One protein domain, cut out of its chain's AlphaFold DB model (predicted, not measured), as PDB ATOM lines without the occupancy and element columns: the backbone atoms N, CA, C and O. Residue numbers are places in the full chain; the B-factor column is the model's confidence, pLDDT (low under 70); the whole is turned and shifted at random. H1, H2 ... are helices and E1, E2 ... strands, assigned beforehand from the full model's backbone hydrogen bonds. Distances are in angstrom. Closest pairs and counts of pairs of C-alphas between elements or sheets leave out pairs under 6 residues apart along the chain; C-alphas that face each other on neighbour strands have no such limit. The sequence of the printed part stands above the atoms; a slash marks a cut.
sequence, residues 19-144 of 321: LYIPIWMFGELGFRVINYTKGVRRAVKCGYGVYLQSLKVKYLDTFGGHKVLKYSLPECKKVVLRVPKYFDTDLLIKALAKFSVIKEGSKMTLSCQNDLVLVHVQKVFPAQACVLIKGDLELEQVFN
ATOM      1  N   LEU A  19     -45.018  65.127 -32.763       74.69
ATOM      2  CA  LEU A  19     -45.145  63.717 -32.388       74.69
ATOM      3  C   LEU A  19     -46.127  63.012 -33.315       74.69
ATOM      4  O   LEU A  19     -47.259  63.470 -33.496       74.69
ATOM      5  N   TYR A  20     -45.703  61.872 -33.857       77.44
ATOM      6  CA  TYR A  20     -46.557  61.010 -34.662       77.44
ATOM      7  C   TYR A  20     -46.995  59.791 -33.856       77.44
ATOM      8  O   TYR A  20     -46.153  59.019 -33.403       77.44
ATOM      9  N   ILE A  21     -48.311  59.608 -33.695       80.44
ATOM     10  CA  ILE A  21     -48.891  58.457 -32.987       80.44
ATOM     11  C   ILE A  21     -49.966  57.750 -33.832       80.44
ATOM     12  O   ILE A  21     -50.641  58.394 -34.642       80.44
ATOM     13  N   PRO A  22     -50.153  56.428 -33.657       77.56
ATOM     14  CA  PRO A  22     -51.273  55.683 -34.226       77.56
ATOM     15  C   PRO A  22     -52.647  56.226 -33.811       77.56
ATOM     16  O   PRO A  22     -52.827  56.692 -32.688       77.56
ATOM     17  N   ILE A  23     -53.651  56.069 -34.686       76.12
ATOM     18  CA  ILE A  23     -55.023  56.563 -34.450       76.12
ATOM     19  C   ILE A  23     -55.627  56.012 -33.155       76.12
ATOM     20  O   ILE A  23     -56.250  56.753 -32.402       76.12
ATOM     21  N   TRP A  24     -55.436  54.722 -32.875       76.38
ATOM     22  CA  TRP A  24     -56.023  54.085 -31.694       76.38
ATOM     23  C   TRP A  24     -55.534  54.728 -30.383       76.38
ATOM     24  O   TRP A  24     -56.305  54.824 -29.429       76.38
ATOM     25  N   MET A  25     -54.306  55.268 -30.352       80.88
ATOM     26  CA  MET A  25     -53.760  55.947 -29.170       80.88
ATOM     27  C   MET A  25     -54.479  57.261 -28.854       80.88
ATOM     28  O   MET A  25     -54.478  57.683 -27.703       80.88
ATOM     29  N   PHE A  26     -55.127  57.907 -29.831       77.62
ATOM     30  CA  PHE A  26     -55.898  59.126 -29.567       77.62
ATOM     31  C   PHE A  26     -57.093  58.858 -28.651       77.62
ATOM     32  O   PHE A  26     -57.371  59.667 -27.765       77.62
ATOM     33  N   GLY A  27     -57.775  57.726 -28.856       74.62
ATOM     34  CA  GLY A  27     -58.897  57.309 -28.016       74.62
ATOM     35  C   GLY A  27     -58.449  57.015 -26.585       74.62
ATOM     36  O   GLY A  27     -59.066  57.500 -25.642       74.62
ATOM     37  N   GLU A  28     -57.332  56.301 -26.433       77.62
ATOM     38  CA  GLU A  28     -56.735  55.986 -25.126       77.62
ATOM     39  C   GLU A  28     -56.253  57.233 -24.370       77.62
ATOM     40  O   GLU A  28     -56.431  57.336 -23.159       77.62
ATOM     41  N   LEU A  29     -55.703  58.222 -25.082       78.94
ATOM     42  CA  LEU A  29     -55.295  59.508 -24.502       78.94
ATOM     43  C   LEU A  29     -56.484  60.436 -24.186       78.94
ATOM     44  O   LEU A  29     -56.288  61.516 -23.627       78.94
ATOM     45  N   GLY A  30     -57.712  60.045 -24.540       73.38
ATOM     46  CA  GLY A  30     -58.915  60.854 -24.337       73.38
ATOM     47  C   GLY A  30     -58.988  62.084 -25.244       73.38
ATOM     48  O   GLY A  30     -59.753  63.014 -24.975       73.38
ATOM     49  N   PHE A  31     -58.205  62.123 -26.324       73.44
ATOM     50  CA  PHE A  31     -58.225  63.244 -27.253       73.44
ATOM     51  C   PHE A  31     -59.463  63.185 -28.135       73.44
ATOM     52  O   PHE A  31     -59.707  62.219 -28.859       73.44
ATOM     53  N   ARG A  32     -60.230  64.280 -28.138       61.28
ATOM     54  CA  ARG A  32     -61.307  64.462 -29.111       61.28
ATOM     55  C   ARG A  32     -60.685  64.701 -30.481       61.28
ATOM     56  O   ARG A  32     -60.130  65.768 -30.750       61.28
ATOM     57  N   VAL A  33     -60.767  63.695 -31.341       56.75
ATOM     58  CA  VAL A  33     -60.312  63.785 -32.725       56.75
ATOM     59  C   VAL A  33     -61.334  64.580 -33.536       56.75
ATOM     60  O   VAL A  33     -62.429  64.105 -33.829       56.75
ATOM     61  N   ILE A  34     -60.980  65.807 -33.913       52.66
ATOM     62  CA  ILE A  34     -61.805  66.643 -34.789       52.66
ATOM     63  C   ILE A  34     -61.574  66.181 -36.241       52.66
ATOM     64  O   ILE A  34     -60.438  66.185 -36.710       52.66
ATOM     65  N   ASN A  35     -62.649  65.843 -36.967       48.53
ATOM     66  CA  ASN A  35     -62.665  65.354 -38.364       48.53
ATOM     67  C   ASN A  35     -62.245  63.884 -38.601       48.53
ATOM     68  O   ASN A  35     -61.478  63.611 -39.522       48.53
ATOM     69  N   TYR A  36     -62.802  62.918 -37.864       48.47
ATOM     70  CA  TYR A  36     -62.614  61.490 -38.191       48.47
ATOM     71  C   TYR A  36     -63.234  61.091 -39.551       48.47
ATOM     72  O   TYR A  36     -62.775  60.169 -40.215       48.47
ATOM     73  N   THR A  37     -64.265  61.814 -39.999       48.12
ATOM     74  CA  THR A  37     -65.077  61.482 -41.184       48.12
ATOM     75  C   THR A  37     -64.521  62.004 -42.509       48.12
ATOM     76  O   THR A  37     -64.967  61.584 -43.575       48.12
ATOM     77  N   LYS A  38     -63.526  62.900 -42.493       45.62
ATOM     78  CA  LYS A  38     -62.941  63.459 -43.722       45.62
ATOM     79  C   LYS A  38     -61.748  62.626 -44.164       45.62
ATOM     80  O   LYS A  38     -60.637  63.098 -44.005       45.62
ATOM     81  N   GLY A  39     -62.023  61.433 -44.702       44.16
ATOM     82  CA  GLY A  39     -61.167  60.581 -45.543       44.16
ATOM     83  C   GLY A  39     -59.663  60.496 -45.226       44.16
ATOM     84  O   GLY A  39     -58.966  61.491 -45.100       44.16
ATOM     85  N   VAL A  40     -59.126  59.275 -45.270       48.06
ATOM     86  CA  VAL A  40     -57.720  58.831 -45.084       48.06
ATOM     87  C   VAL A  40     -56.597  59.753 -45.638       48.06
ATOM     88  O   VAL A  40     -55.439  59.620 -45.260       48.06
ATOM     89  N   ARG A  41     -56.904  60.727 -46.500       46.03
ATOM     90  CA  ARG A  41     -55.964  61.641 -47.166       46.03
ATOM     91  C   ARG A  41     -55.469  62.835 -46.341       46.03
ATOM     92  O   ARG A  41     -54.578  63.530 -46.822       46.03
ATOM     93  N   ARG A  42     -56.017  63.142 -45.158       46.44
ATOM     94  CA  ARG A  42     -55.537  64.283 -44.346       46.44
ATOM     95  C   ARG A  42     -55.066  63.834 -42.971       46.44
ATOM     96  O   ARG A  42     -55.786  63.146 -42.255       46.44
ATOM     97  N   ALA A  43     -53.861  64.268 -42.599       52.56
ATOM     98  CA  ALA A  43     -53.334  64.074 -41.260       52.56
ATOM     99  C   ALA A  43     -54.281  64.732 -40.240       52.56
ATOM    100  O   ALA A  43     -54.421  65.955 -40.199       52.56
ATOM    101  N   VAL A  44     -54.951  63.903 -39.443       55.47
ATOM    102  CA  VAL A  44     -55.631  64.275 -38.209       55.47
ATOM    103  C   VAL A  44     -54.664  65.076 -37.339       55.47
ATOM    104  O   VAL A  44     -53.650  64.555 -36.883       55.47
ATOM    105  N   LYS A  45     -54.986  66.353 -37.128       54.28
ATOM    106  CA  LYS A  45     -54.294  67.231 -36.185       54.28
ATOM    107  C   LYS A  45     -55.148  67.313 -34.932       54.28
ATOM    108  O   LYS A  45     -56.306  67.722 -35.023       54.28
ATOM    109  N   CYS A  46     -54.596  66.958 -33.777       55.59
ATOM    110  CA  CYS A  46     -55.231  67.286 -32.506       55.59
ATOM    111  C   CYS A  46     -54.480  68.453 -31.853       55.59
ATOM    112  O   CYS A  46     -53.255  68.522 -31.893       55.59
ATOM    113  N   GLY A  47     -55.225  69.431 -31.333       56.66
ATOM    114  CA  GLY A  47     -54.671  70.643 -30.717       56.66
ATOM    115  C   GLY A  47     -54.186  70.432 -29.280       56.66
ATOM    116  O   GLY A  47     -54.058  71.403 -28.539       56.66
ATOM    117  N   TYR A  48     -53.982  69.178 -28.875       63.19
ATOM    118  CA  TYR A  48     -53.620  68.794 -27.517       63.19
ATOM    119  C   TYR A  48     -52.113  68.550 -27.424       63.19
ATOM    120  O   TYR A  48     -51.515  67.956 -28.320       63.19
ATOM    121  N   GLY A  49     -51.504  69.011 -26.331       66.12
ATOM    122  CA  GLY A  49     -50.125  68.676 -25.990       66.12
ATOM    123  C   GLY A  49     -50.058  67.314 -25.300       66.12
ATOM    124  O   GLY A  49     -50.916  66.995 -24.477       66.12
ATOM    125  N   VAL A  50     -49.036  66.523 -25.623       73.62
ATOM    126  CA  VAL A  50     -48.730  65.257 -24.941       73.62
ATOM    127  C   VAL A  50     -47.496  65.473 -24.076       73.62
ATOM    128  O   VAL A  50     -46.486  65.970 -24.569       73.62
ATOM    129  N   TYR A  51     -47.559  65.084 -22.802       77.12
ATOM    130  CA  TYR A  51     -46.368  65.022 -21.959       77.12
ATOM    131  C   TYR A  51     -45.707  63.653 -22.119       77.12
ATOM    132  O   TYR A  51     -46.326  62.624 -21.849       77.12
ATOM    133  N   LEU A  52     -44.454  63.644 -22.567       77.88
ATOM    134  CA  LEU A  52     -43.662  62.426 -22.685       77.88
ATOM    135  C   LEU A  52     -42.778  62.282 -21.451       77.88
ATOM    136  O   LEU A  52     -41.940  63.134 -21.170       77.88
ATOM    137  N   GLN A  53     -42.946  61.172 -20.737       79.94
ATOM    138  CA  GLN A  53     -42.090  60.812 -19.618       79.94
ATOM    139  C   GLN A  53     -41.302  59.553 -19.970       79.94
ATOM    140  O   GLN A  53     -41.878  58.492 -20.198       79.94
ATOM    141  N   SER A  54     -39.973  59.664 -19.994       74.94
ATOM    142  CA  SER A  54     -39.111  58.489 -20.100       74.94
ATOM    143  C   SER A  54     -39.184  57.690 -18.799       74.94
ATOM    144  O   SER A  54     -38.985  58.236 -17.709       74.94
ATOM    145  N   LEU A  55     -39.481  56.394 -18.901       71.06
ATOM    146  CA  LEU A  55     -39.378  55.494 -17.760       71.06
ATOM    147  C   LEU A  55     -37.895  55.248 -17.457       71.06
ATOM    148  O   LEU A  55     -37.114  54.953 -18.358       71.06
ATOM    149  N   LYS A  56     -37.502  55.370 -16.182       61.59
ATOM    150  CA  LYS A  56     -36.110  55.176 -15.750       61.59
ATOM    151  C   LYS A  56     -35.617  53.782 -16.155       61.59
ATOM    152  O   LYS A  56     -36.089  52.780 -15.623       61.59
ATOM    153  N   VAL A  57     -34.629  53.733 -17.046       56.72
ATOM    154  CA  VAL A  57     -33.877  52.516 -17.368       56.72
ATOM    155  C   VAL A  57     -32.938  52.228 -16.199       56.72
ATOM    156  O   VAL A  57     -32.099  53.063 -15.856       56.72
ATOM    157  N   LYS A  58     -33.085  51.067 -15.556       54.38
ATOM    158  CA  LYS A  58     -32.107  50.588 -14.572       54.38
ATOM    159  C   LYS A  58     -31.118  49.694 -15.311       54.38
ATOM    160  O   LYS A  58     -31.495  48.635 -15.801       54.38
ATOM    161  N   TYR A  59     -29.864  50.121 -15.398       49.38
ATOM    162  CA  TYR A  59     -28.784  49.234 -15.818       49.38
ATOM    163  C   TYR A  59     -28.501  48.274 -14.664       49.38
ATOM    164  O   TYR A  59     -28.243  48.722 -13.548       49.38
ATOM    165  N   LEU A  60     -28.609  46.971 -14.914       50.59
ATOM    166  CA  LEU A  60     -28.060  45.970 -14.009       50.59
ATOM    167  C   LEU A  60     -26.676  45.614 -14.532       50.59
ATOM    168  O   LEU A  60     -26.535  45.188 -15.681       50.59
ATOM    169  N   ASP A  61     -25.671  45.810 -13.687       45.59
ATOM    170  CA  ASP A  61     -24.348  45.269 -13.943       45.59
ATOM    171  C   ASP A  61     -24.448  43.750 -13.795       45.59
ATOM    172  O   ASP A  61     -24.800  43.229 -12.736       45.59
ATOM    173  N   THR A  62     -24.215  43.029 -14.889       52.28
ATOM    174  CA  THR A  62     -24.057  41.576 -14.817       52.28
ATOM    175  C   THR A  62     -22.620  41.245 -14.418       52.28
ATOM    176  O   THR A  62     -21.691  41.995 -14.738       52.28
ATOM    177  N   PHE A  63     -22.431  40.131 -13.700       43.69
ATOM    178  CA  PHE A  63     -21.106  39.585 -13.393       43.69
ATOM    179  C   PHE A  63     -20.373  39.308 -14.716       43.69
ATOM    180  O   PHE A  63     -20.682  38.346 -15.409       43.69
ATOM    181  N   GLY A  64     -19.463  40.209 -15.100       55.62
ATOM    182  CA  GLY A  64     -18.800  40.209 -16.412       55.62
ATOM    183  C   GLY A  64     -18.700  41.582 -17.091       55.62
ATOM    184  O   GLY A  64     -18.105  41.685 -18.156       55.62
ATOM    185  N   GLY A  65     -19.260  42.649 -16.507       49.53
ATOM    186  CA  GLY A  65     -19.095  44.022 -17.019       49.53
ATOM    187  C   GLY A  65     -19.990  44.376 -18.214       49.53
ATOM    188  O   GLY A  65     -19.939  45.499 -18.720       49.53
ATOM    189  N   HIS A  66     -20.861  43.462 -18.646       47.12
ATOM    190  CA  HIS A  66     -21.889  43.752 -19.638       47.12
ATOM    191  C   HIS A  66     -23.094  44.424 -18.965       47.12
ATOM    192  O   HIS A  66     -23.745  43.862 -18.081       47.12
ATOM    193  N   LYS A  67     -23.408  45.650 -19.392       48.12
ATOM    194  CA  LYS A  67     -24.612  46.362 -18.952       48.12
ATOM    195  C   LYS A  67     -25.804  45.849 -19.742       48.12
ATOM    196  O   LYS A  67     -25.954  46.185 -20.918       48.12
ATOM    197  N   VAL A  68     -26.660  45.058 -19.104       50.72
ATOM    198  CA  VAL A  68     -27.927  44.653 -19.718       50.72
ATOM    199  C   VAL A  68     -28.931  45.780 -19.505       50.72
ATOM    200  O   VAL A  68     -29.191  46.211 -18.378       50.72
ATOM    201  N   LEU A  69     -29.478  46.285 -20.610       49.31
ATOM    202  CA  LEU A  69     -30.569  47.252 -20.601       49.31
ATOM    203  C   LEU A  69     -31.819  46.538 -20.080       49.31
ATOM    204  O   LEU A  69     -32.504  45.845 -20.828       49.31
ATOM    205  N   LYS A  70     -32.110  46.676 -18.784       55.44
ATOM    206  CA  LYS A  70     -33.365  46.186 -18.225       55.44
ATOM    207  C   LYS A  70     -34.414  47.277 -18.375       55.44
ATOM    208  O   LYS A  70     -34.308  48.357 -17.787       55.44
ATOM    209  N   TYR A  71     -35.428  46.992 -19.186       60.50
ATOM    210  CA  TYR A  71     -36.620  47.825 -19.246       60.50
ATOM    211  C   TYR A  71     -37.236  47.922 -17.847       60.50
ATOM    212  O   TYR A  71     -37.187  46.980 -17.056       60.50
ATOM    213  N   SER A  72     -37.822  49.070 -17.517       68.75
ATOM    214  CA  SER A  72     -38.530  49.238 -16.244       68.75
ATOM    215  C   SER A  72     -39.752  48.322 -16.124       68.75
ATOM    216  O   SER A  72     -40.215  48.067 -15.018       68.75
ATOM    217  N   LEU A  73     -40.291  47.874 -17.262       79.44
ATOM    218  CA  LEU A  73     -41.437  46.979 -17.349       79.44
ATOM    219  C   LEU A  73     -40.960  45.527 -17.518       79.44
ATOM    220  O   LEU A  73     -40.002  45.297 -18.262       79.44
ATOM    221  N   PRO A  74     -41.606  44.555 -16.853       84.44
ATOM    222  CA  PRO A  74     -41.278  43.143 -17.004       84.44
ATOM    223  C   PRO A  74     -41.693  42.609 -18.380       84.44
ATOM    224  O   PRO A  74     -42.521  43.197 -19.079       84.44
ATOM    225  N   GLU A  75     -41.120  41.472 -18.756       87.12
ATOM    226  CA  GLU A  75     -41.460  40.757 -19.986       87.12
ATOM    227  C   GLU A  75     -42.832  40.089 -19.852       87.12
ATOM    228  O   GLU A  75     -43.167  39.513 -18.812       87.12
ATOM    229  N   CYS A  76     -43.642  40.192 -20.901       89.31
ATOM    230  CA  CYS A  76     -44.984  39.637 -20.933       89.31
ATOM    231  C   CYS A  76     -44.936  38.130 -21.185       89.31
ATOM    232  O   CYS A  76     -44.365  37.700 -22.184       89.31
ATOM    233  N   LYS A  77     -45.588  37.350 -20.317       89.81
ATOM    234  CA  LYS A  77     -45.701  35.888 -20.475       89.81
ATOM    235  C   LYS A  77     -47.071  35.454 -20.971       89.81
ATOM    236  O   LYS A  77     -47.176  34.586 -21.826       89.81
ATOM    237  N   LYS A  78     -48.122  36.087 -20.442       91.25
ATOM    238  CA  LYS A  78     -49.510  35.754 -20.758       91.25
ATOM    239  C   LYS A  78     -50.355  37.006 -20.931       91.25
ATOM    240  O   LYS A  78     -50.231  37.957 -20.151       91.25
ATOM    241  N   VAL A  79     -51.238  36.984 -21.925       92.44
ATOM    242  CA  VAL A  79     -52.208  38.050 -22.199       92.44
ATOM    243  C   VAL A  79     -53.604  37.458 -22.305       92.44
ATOM    244  O   VAL A  79     -53.821  36.479 -23.015       92.44
ATOM    245  N   VAL A  80     -54.560  38.098 -21.634       92.94
ATOM    246  CA  VAL A  80     -55.984  37.793 -21.770       92.94
ATOM    247  C   VAL A  80     -56.636  38.909 -22.576       92.94
ATOM    248  O   VAL A  80     -56.726  40.056 -22.117       92.94
ATOM    249  N   LEU A  81     -57.083  38.585 -23.787       92.00
ATOM    250  CA  LEU A  81     -57.761  39.520 -24.675       92.00
ATOM    251  C   LEU A  81     -59.256  39.244 -24.722       92.00
ATOM    252  O   LEU A  81     -59.694  38.128 -24.991       92.00
ATOM    253  N   ARG A  82     -60.044  40.305 -24.572       90.19
ATOM    254  CA  ARG A  82     -61.447  40.291 -24.961       90.19
ATOM    255  C   ARG A  82     -61.560  40.670 -26.427       90.19
ATOM    256  O   ARG A  82     -61.201  41.785 -26.822       90.19
ATOM    257  N   VAL A  83     -62.088  39.737 -27.205       88.31
ATOM    258  CA  VAL A  83     -62.230  39.820 -28.661       88.31
ATOM    259  C   VAL A  83     -63.707  39.678 -29.054       88.31
ATOM    260  O   VAL A  83     -64.474  39.027 -28.342       88.31
ATOM    261  N   PRO A  84     -64.144  40.301 -30.166       84.50
ATOM    262  CA  PRO A  84     -65.546  40.259 -30.588       84.50
ATOM    263  C   PRO A  84     -65.977  38.890 -31.134       84.50
ATOM    264  O   PRO A  84     -67.144  38.530 -31.040       84.50
ATOM    265  N   LYS A  85     -65.042  38.137 -31.715       83.44
ATOM    266  CA  LYS A  85     -65.241  36.805 -32.296       83.44
ATOM    267  C   LYS A  85     -63.967  35.990 -32.114       83.44
ATOM    268  O   LYS A  85     -62.918  36.584 -31.872       83.44
ATOM    269  N   TYR A  86     -64.059  34.666 -32.231       83.81
ATOM    270  CA  TYR A  86     -62.886  33.793 -32.198       83.81
ATOM    271  C   TYR A  86     -61.970  34.102 -33.378       83.81
ATOM    272  O   TYR A  86     -62.421  34.150 -34.525       83.81
ATOM    273  N   PHE A  87     -60.693  34.322 -33.085       84.31
ATOM    274  CA  PHE A  87     -59.638  34.417 -34.083       84.31
ATOM    275  C   PHE A  87     -58.611  33.322 -33.824       84.31
ATOM    276  O   PHE A  87     -58.428  32.880 -32.693       84.31
ATOM    277  N   ASP A  88     -57.912  32.917 -34.876       87.50
ATOM    278  CA  ASP A  88     -56.735  32.071 -34.737       87.50
ATOM    279  C   ASP A  88     -55.713  32.747 -33.800       87.50
ATOM    280  O   ASP A  88     -55.366  33.926 -33.968       87.50
ATOM    281  N   THR A  89     -55.267  32.001 -32.789       86.56
ATOM    282  CA  THR A  89     -54.316  32.462 -31.775       86.56
ATOM    283  C   THR A  89     -53.018  32.928 -32.413       86.56
ATOM    284  O   THR A  89     -52.508  33.986 -32.044       86.56
ATOM    285  N   ASP A  90     -52.536  32.226 -33.437       86.75
ATOM    286  CA  ASP A  90     -51.273  32.559 -34.098       86.75
ATOM    287  C   ASP A  90     -51.368  33.884 -34.857       86.75
ATOM    288  O   ASP A  90     -50.419  34.675 -34.892       86.75
ATOM    289  N   LEU A  91     -52.531  34.167 -35.450       87.81
ATOM    290  CA  LEU A  91     -52.786  35.436 -36.131       87.81
ATOM    291  C   LEU A  91     -52.837  36.601 -35.146       87.81
ATOM    292  O   LEU A  91     -52.291  37.670 -35.436       87.81
ATOM    293  N   LEU A  92     -53.465  36.403 -33.987       87.75
ATOM    294  CA  LEU A  92     -53.499  37.414 -32.934       87.75
ATOM    295  C   LEU A  92     -52.111  37.653 -32.343       87.75
ATOM    296  O   LEU A  92     -51.723  38.810 -32.201       87.75
ATOM    297  N   ILE A  93     -51.332  36.603 -32.074       88.75
ATOM    298  CA  ILE A  93     -49.950  36.725 -31.584       88.75
ATOM    299  C   ILE A  93     -49.092  37.488 -32.601       88.75
ATOM    300  O   ILE A  93     -48.403  38.446 -32.240       88.75
ATOM    301  N   LYS A  94     -49.190  37.157 -33.896       87.69
ATOM    302  CA  LYS A  94     -48.499  37.899 -34.968       87.69
ATOM    303  C   LYS A  94     -48.931  39.366 -35.041       87.69
ATOM    304  O   LYS A  94     -48.098  40.236 -35.302       87.69
ATOM    305  N   ALA A  95     -50.212  39.660 -34.824       87.62
ATOM    306  CA  ALA A  95     -50.710  41.033 -34.799       87.62
ATOM    307  C   ALA A  95     -50.224  41.798 -33.553       87.62
ATOM    308  O   ALA A  95     -49.812  42.952 -33.678       87.62
ATOM    309  N   LEU A  96     -50.208  41.149 -32.386       87.94
ATOM    310  CA  LEU A  96     -49.695  41.689 -31.123       87.94
ATOM    311  C   LEU A  96     -48.191  41.947 -31.167       87.94
ATOM    312  O   LEU A  96     -47.741  42.931 -30.596       87.94
ATOM    313  N   ALA A  97     -47.418  41.149 -31.905       83.88
ATOM    314  CA  ALA A  97     -45.975  41.347 -32.065       83.88
ATOM    315  C   ALA A  97     -45.599  42.690 -32.728       83.88
ATOM    316  O   ALA A  97     -44.431  43.083 -32.713       83.88
ATOM    317  N   LYS A  98     -46.566  43.406 -33.322       83.62
ATOM    318  CA  LYS A  98     -46.383  44.780 -33.827       83.62
ATOM    319  C   LYS A  98     -46.380  45.828 -32.707       83.62
ATOM    320  O   LYS A  98     -46.004  46.973 -32.949       83.62
ATOM    321  N   PHE A  99     -46.812  45.455 -31.508       84.69
ATOM    322  CA  PHE A  99     -46.844  46.297 -30.323       84.69
ATOM    323  C   PHE A  99     -45.656  45.952 -29.434       84.69
ATOM    324  O   PHE A  99     -45.309  44.791 -29.258       84.69
ATOM    325  N   SER A 100     -45.035  46.976 -28.858       84.69
ATOM    326  CA  SER A 100     -43.879  46.800 -27.977       84.69
ATOM    327  C   SER A 100     -44.271  46.698 -26.501       84.69
ATOM    328  O   SER A 100     -43.563  46.076 -25.718       84.69
ATOM    329  N   VAL A 101     -45.388  47.316 -26.101       87.50
ATOM    330  CA  VAL A 101     -45.916  47.285 -24.726       87.50
ATOM    331  C   VAL A 101     -47.399  46.993 -24.775       87.50
ATOM    332  O   VAL A 101     -48.109  47.495 -25.648       87.50
ATOM    333  N   ILE A 102     -47.855  46.225 -23.796       89.25
ATOM    334  CA  ILE A 102     -49.264  45.980 -23.538       89.25
ATOM    335  C   ILE A 102     -49.590  46.346 -22.095       89.25
ATOM    336  O   ILE A 102     -48.783  46.134 -21.189       89.25
ATOM    337  N   LYS A 103     -50.773  46.924 -21.891       89.81
ATOM    338  CA  LYS A 103     -51.269  47.339 -20.581       89.81
ATOM    339  C   LYS A 103     -52.698  46.857 -20.383       89.81
ATOM    340  O   LYS A 103     -53.529  46.973 -21.284       89.81
ATOM    341  N   GLU A 104     -52.978  46.365 -19.189       90.56
ATOM    342  CA  GLU A 104     -54.309  46.007 -18.723       90.56
ATOM    343  C   GLU A 104     -55.302  47.176 -18.864       90.56
ATOM    344  O   GLU A 104     -54.968  48.335 -18.610       90.56
ATOM    345  N   GLY A 105     -56.519  46.877 -19.320       86.88
ATOM    346  CA  GLY A 105     -57.584  47.853 -19.564       86.88
ATOM    347  C   GLY A 105     -57.464  48.642 -20.872       86.88
ATOM    348  O   GLY A 105     -58.367  49.411 -21.198       86.88
ATOM    349  N   SER A 106     -56.382  48.464 -21.636       86.38
ATOM    350  CA  SER A 106     -56.188  49.198 -22.893       86.38
ATOM    351  C   SER A 106     -57.125  48.694 -23.987       86.38
ATOM    352  O   SER A 106     -57.296  47.480 -24.167       86.38
ATOM    353  N   LYS A 107     -57.665  49.614 -24.787       86.50
ATOM    354  CA  LYS A 107     -58.357  49.311 -26.042       86.50
ATOM    355  C   LYS A 107     -57.397  49.543 -27.198       86.50
ATOM    356  O   LYS A 107     -56.873  50.638 -27.392       86.50
ATOM    357  N   MET A 108     -57.172  48.502 -27.987       85.19
ATOM    358  CA  MET A 108     -56.249  48.555 -29.116       85.19
ATOM    359  C   MET A 108     -56.895  47.989 -30.372       85.19
ATOM    360  O   MET A 108     -57.838  47.199 -30.319       85.19
ATOM    361  N   THR A 109     -56.386  48.418 -31.520       85.50
ATOM    362  CA  THR A 109     -56.839  47.931 -32.820       85.50
ATOM    363  C   THR A 109     -55.758  47.045 -33.416       85.50
ATOM    364  O   THR A 109     -54.671  47.525 -33.739       85.50
ATOM    365  N   LEU A 110     -56.053  45.756 -33.558       85.88
ATOM    366  CA  LEU A 110     -55.174  44.785 -34.197       85.88
ATOM    367  C   LEU A 110     -55.518  44.675 -35.681       85.88
ATOM    368  O   LEU A 110     -56.683  44.734 -36.059       85.88
ATOM    369  N   SER A 111     -54.503  44.510 -36.523       82.06
ATOM    370  CA  SER A 111     -54.694  44.219 -37.944       82.06
ATOM    371  C   SER A 111     -54.478  42.726 -38.176       82.06
ATOM    372  O   SER A 111     -53.336  42.256 -38.114       82.06
ATOM    373  N   CYS A 112     -55.570  42.008 -38.432       80.62
ATOM    374  CA  CYS A 112     -55.610  40.562 -38.649       80.62
ATOM    375  C   CYS A 112     -56.208  40.293 -40.037       80.62
ATOM    376  O   CYS A 112     -57.351  40.654 -40.273       80.62
ATOM    377  N   GLN A 113     -55.445  39.686 -40.957       78.25
ATOM    378  CA  GLN A 113     -55.912  39.331 -42.315       78.25
ATOM    379  C   GLN A 113     -56.629  40.478 -43.063       78.25
ATOM    380  O   GLN A 113     -57.656  40.275 -43.695       78.25
ATOM    381  N   ASN A 114     -56.066  41.691 -42.999       75.31
ATOM    382  CA  ASN A 114     -56.612  42.935 -43.570       75.31
ATOM    383  C   ASN A 114     -57.858  43.513 -42.877       75.31
ATOM    384  O   ASN A 114     -58.236  44.639 -43.200       75.31
ATOM    385  N   ASP A 115     -58.405  42.843 -41.865       78.12
ATOM    386  CA  ASP A 115     -59.429  43.404 -40.990       78.12
ATOM    387  C   ASP A 115     -58.801  44.143 -39.802       78.12
ATOM    388  O   ASP A 115     -57.755  43.761 -39.264       78.12
ATOM    389  N   LEU A 116     -59.466  45.216 -39.373       80.88
ATOM    390  CA  LEU A 116     -59.156  45.922 -38.134       80.88
ATOM    391  C   LEU A 116     -60.073  45.414 -37.022       80.88
ATOM    392  O   LEU A 116     -61.282  45.640 -37.035       80.88
ATOM    393  N   VAL A 117     -59.480  44.750 -36.039       83.44
ATOM    394  CA  VAL A 117     -60.177  44.151 -34.906       83.44
ATOM    395  C   VAL A 117     -59.950  45.016 -33.678       83.44
ATOM    396  O   VAL A 117     -58.815  45.213 -33.243       83.44
ATOM    397  N   LEU A 118     -61.031  45.529 -33.095       84.06
ATOM    398  CA  LEU A 118     -60.970  46.197 -31.802       84.06
ATOM    399  C   LEU A 118     -60.904  45.141 -30.696       84.06
ATOM    400  O   LEU A 118     -61.813  44.319 -30.569       84.06
ATOM    401  N   VAL A 119     -59.848  45.181 -29.890       88.69
ATOM    402  CA  VAL A 119     -59.652  44.268 -28.760       88.69
ATOM    403  C   VAL A 119     -59.467  45.054 -27.472       88.69
ATOM    404  O   VAL A 119     -58.936  46.169 -27.466       88.69
ATOM    405  N   HIS A 120     -59.909  44.461 -26.369       90.31
ATOM    406  CA  HIS A 120     -59.725  45.015 -25.035       90.31
ATOM    407  C   HIS A 120     -58.827  44.093 -24.219       90.31
ATOM    408  O   HIS A 120     -59.139  42.916 -24.032       90.31
ATOM    409  N   VAL A 121     -57.727  44.628 -23.704       90.75
ATOM    410  CA  VAL A 121     -56.794  43.876 -22.864       90.75
ATOM    411  C   VAL A 121     -57.408  43.717 -21.478       90.75
ATOM    412  O   VAL A 121     -57.530  44.691 -20.741       90.75
ATOM    413  N   GLN A 122     -57.836  42.509 -21.117       90.94
ATOM    414  CA  GLN A 122     -58.449  42.269 -19.808       90.94
ATOM    415  C   GLN A 122     -57.420  42.094 -18.705       90.94
ATOM    416  O   GLN A 122     -57.618  42.654 -17.637       90.94
ATOM    417  N   LYS A 123     -56.372  41.302 -18.953       92.88
ATOM    418  CA  LYS A 123     -55.298  41.027 -17.991       92.88
ATOM    419  C   LYS A 123     -53.978  40.823 -18.717       92.88
ATOM    420  O   LYS A 123     -53.946  40.300 -19.833       92.88
ATOM    421  N   VAL A 124     -52.897  41.220 -18.057       91.94
ATOM    422  CA  VAL A 124     -51.518  41.038 -18.514       91.94
ATOM    423  C   VAL A 124     -50.715  40.453 -17.356       91.94
ATOM    424  O   VAL A 124     -50.903  40.852 -16.208       91.94
ATOM    425  N   PHE A 125     -49.831  39.500 -17.647       89.75
ATOM    426  CA  PHE A 125     -48.965  38.869 -16.652       89.75
ATOM    427  C   PHE A 125     -47.487  39.035 -17.032       89.75
ATOM    428  O   PHE A 125     -47.144  38.927 -18.215       89.75
ATOM    429  N   PRO A 126     -46.583  39.266 -16.059       85.75
ATOM    430  CA  PRO A 126     -46.792  39.226 -14.601       85.75
ATOM    431  C   PRO A 126     -47.281  40.541 -13.964       85.75
ATOM    432  O   PRO A 126     -47.525  40.573 -12.762       85.75
ATOM    433  N   ALA A 127     -47.384  41.629 -14.726       87.75
ATOM    434  CA  ALA A 127     -47.763  42.943 -14.216       87.75
ATOM    435  C   ALA A 127     -48.836  43.596 -15.093       87.75
ATOM    436  O   ALA A 127     -49.063  43.190 -16.227       87.75
ATOM    437  N   GLN A 128     -49.428  44.682 -14.592       86.88
ATOM    438  CA  GLN A 128     -50.456  45.456 -15.301       86.88
ATOM    439  C   GLN A 128     -49.955  46.098 -16.606       86.88
ATOM    440  O   GLN A 128     -50.760  46.470 -17.455       86.88
ATOM    441  N   ALA A 129     -48.639  46.261 -16.772       87.56
ATOM    442  CA  ALA A 129     -48.011  46.691 -18.014       87.56
ATOM    443  C   ALA A 129     -46.725  45.894 -18.243       87.56
ATOM    444  O   ALA A 129     -45.867  45.845 -17.358       87.56
ATOM    445  N   CYS A 130     -46.580  45.310 -19.429       87.88
ATOM    446  CA  CYS A 130     -45.454  44.444 -19.770       87.88
ATOM    447  C   CYS A 130     -44.915  44.742 -21.171       87.88
ATOM    448  O   CYS A 130     -45.653  45.177 -22.062       87.88
ATOM    449  N   VAL A 131     -43.629  44.466 -21.375       87.12
ATOM    450  CA  VAL A 131     -42.989  44.491 -22.696       87.12
ATOM    451  C   VAL A 131     -43.345  43.211 -23.442       87.12
ATOM    452  O   VAL A 131     -43.178  42.115 -22.910       87.12
ATOM    453  N   LEU A 132     -43.818  43.343 -24.677       85.50
ATOM    454  CA  LEU A 132     -44.027  42.209 -25.570       85.50
ATOM    455  C   LEU A 132     -42.695  41.877 -26.249       85.50
ATOM    456  O   LEU A 132     -42.185  42.660 -27.050       85.50
ATOM    457  N   ILE A 133     -42.125  40.723 -25.914       77.69
ATOM    458  CA  ILE A 133     -40.922  40.194 -26.560       77.69
ATOM    459  C   ILE A 133     -41.345  39.066 -27.495       77.69
ATOM    460  O   ILE A 133     -42.263  38.308 -27.194       77.69
ATOM    461  N   LYS A 134     -40.699  38.980 -28.662       67.00
ATOM    462  CA  LYS A 134     -40.918  37.884 -29.611       67.00
ATOM    463  C   LYS A 134     -40.478  36.572 -28.952       67.00
ATOM    464  O   LYS A 134     -39.287  36.400 -28.715       67.00
ATOM    465  N   GLY A 135     -41.424  35.685 -28.659       65.56
ATOM    466  CA  GLY A 135     -41.186  34.415 -27.975       65.56
ATOM    467  C   GLY A 135     -42.497  33.748 -27.553       65.56
ATOM    468  O   GLY A 135     -43.555  34.109 -28.074       65.56
ATOM    469  N   ASP A 136     -42.403  32.807 -26.612       67.50
ATOM    470  CA  ASP A 136     -43.516  32.017 -26.068       67.50
ATOM    471  C   ASP A 136     -44.500  32.902 -25.283       67.50
ATOM    472  O   ASP A 136     -44.420  33.056 -24.064       67.50
ATOM    473  N   LEU A 137     -45.411  33.543 -26.013       84.19
ATOM    474  CA  LEU A 137     -46.508  34.331 -25.467       84.19
ATOM    475  C   LEU A 137     -47.758  33.457 -25.382       84.19
ATOM    476  O   LEU A 137     -48.330  33.084 -26.406       84.19
ATOM    477  N   GLU A 138     -48.238  33.202 -24.168       87.81
ATOM    478  CA  GLU A 138     -49.525  32.544 -23.969       87.81
ATOM    479  C   GLU A 138     -50.669  33.539 -24.198       87.81
ATOM    480  O   GLU A 138     -50.745  34.598 -23.559       87.81
ATOM    481  N   LEU A 139     -51.586  33.199 -25.102       89.44
ATOM    482  CA  LEU A 139     -52.734  34.035 -25.429       89.44
ATOM    483  C   LEU A 139     -54.039  33.341 -25.045       89.44
ATOM    484  O   LEU A 139     -54.368  32.279 -25.567       89.44
ATOM    485  N   GLU A 140     -54.817  33.993 -24.190       89.94
ATOM    486  CA  GLU A 140     -56.168  33.565 -23.834       89.94
ATOM    487  C   GLU A 140     -57.193  34.539 -24.424       89.94
ATOM    488  O   GLU A 140     -57.058  35.761 -24.302       89.94
ATOM    489  N   GLN A 141     -58.218  33.998 -25.078       89.81
ATOM    490  CA  GLN A 141     -59.300  34.777 -25.673       89.81
ATOM    491  C   GLN A 141     -60.571  34.618 -24.845       89.81
ATOM    492  O   GLN A 141     -61.038  33.505 -24.618       89.81
ATOM    493  N   VAL A 142     -61.156  35.742 -24.438       86.69
ATOM    494  CA  VAL A 142     -62.443  35.784 -23.739       86.69
ATOM    495  C   VAL A 142     -63.490  36.372 -24.674       86.69
ATOM    496  O   VAL A 142     -63.359  37.502 -25.158       86.69
ATOM    497  N   PHE A 143     -64.554  35.608 -24.903       82.31
ATOM    498  CA  PHE A 143     -65.708  36.030 -25.689       82.31
ATOM    499  C   PHE A 143     -66.823  36.452 -24.744       82.31
ATOM    500  O   PHE A 143     -67.262  35.670 -23.908       82.31
ATOM    501  N   ASN A 144     -67.342  37.666 -24.916       62.28
ATOM    502  CA  ASN A 144     -68.654  37.988 -24.366       62.28
ATOM    503  C   ASN A 144     -69.704  37.594 -25.402       62.28
ATOM    504  O   ASN A 144     -70.222  38.447 -26.119       62.28
TER     505      ASN A 144
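This is residues 19 to 144 of the 321 residues of the protein "Hypothetical protein" of Fabrea salina (UniProt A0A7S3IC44). A small, strongly twisted sheet of four strands curls round one helix, H2, with the short strand pair E4 and E7 beside E6. A thin hairpin, E1 and E2, lies far from this body at one end of the longest axis; a long unnamed loop, residues 29 to 57, leads there from H1, which only grazes the sheet, and of this loop residues 37 to 42 stick out. The printed part has 126 residues, with two named helices and eight named strands in the order H1 E1 E2 E3 H2 E4 E5 E6 E7 E8; under half of the residues, 57, are in these elements, and the class is mixed, helices and strands. The four-stranded sheet is mixed, in the order E5, E6, E3, E8. The whole is loose, with a radius of gyration of the C-alphas of 17.2 A, and spans 57 by 37 by 22 A, only just elongated.

Find C-alpha 23 at (-55.023, 56.563, -34.450), where H1 begins; it ends at residue 28. Strands E1, residues 58 to 61, and E2, residues 67 to 70, come next. E3, residues 78 to 83, is 15.5 A long, and H2, residues 89 to 96, is 10.3 A long. After E4, residues 101 to 103, look for E5, residues 107 to 112, 15.6 A long. E6 runs 26.9 A from C-alpha 115 at (-59.429, 43.404, -40.990) to residue 125 and bends by 69 degrees at residue 122. E7 holds residues 129 to 131; E8, residues 138 to 143, is 16.6 A long and ends at C-alpha 143 at (-65.708, 36.030, -25.689).

Start with the hairpin E5 and E6, antiparallel, where N 110 and O 117 are 2.8 A apart. Pairing is staggered: E6 pairs with E5 over residues 115 to 120 and with antiparallel E3 over 120 to 125, where N 82 and O 120 are 2.8 A apart. E3 and edge strand E8 are parallel, with N 81 and O 140 at 2.9 A. H2 is on this sheet; its closest C-alphas to E5 are Ala 95 and Leu 110, 5.9 A. For H1 and E5 they are Trp 24 and Met 108, 6.1 A. E4 and E7 are antiparallel, with N 130 and O 102 at 2.9 A; the closest C-alphas of E4 and E6 are Lys 103 and Val 124, 6.6 A. In the hairpin E1 and E2, N 68 and O 60 are 3.4 A apart, and both strands are apart from E3. Each O i to N i+4 pair of H2 is within hydrogen-bond range, against 1 of 2 in H1.

The two C-alphas farthest apart, Lys 38 and Phe 63, are 56.9 A apart. The printed part has no cut, and H1 to E1 is the long link. Mean pLDDT of the printed part is 75.0; look for values under 70 in residues 32 to 49, 56 to 72, 134 to 136 and 144.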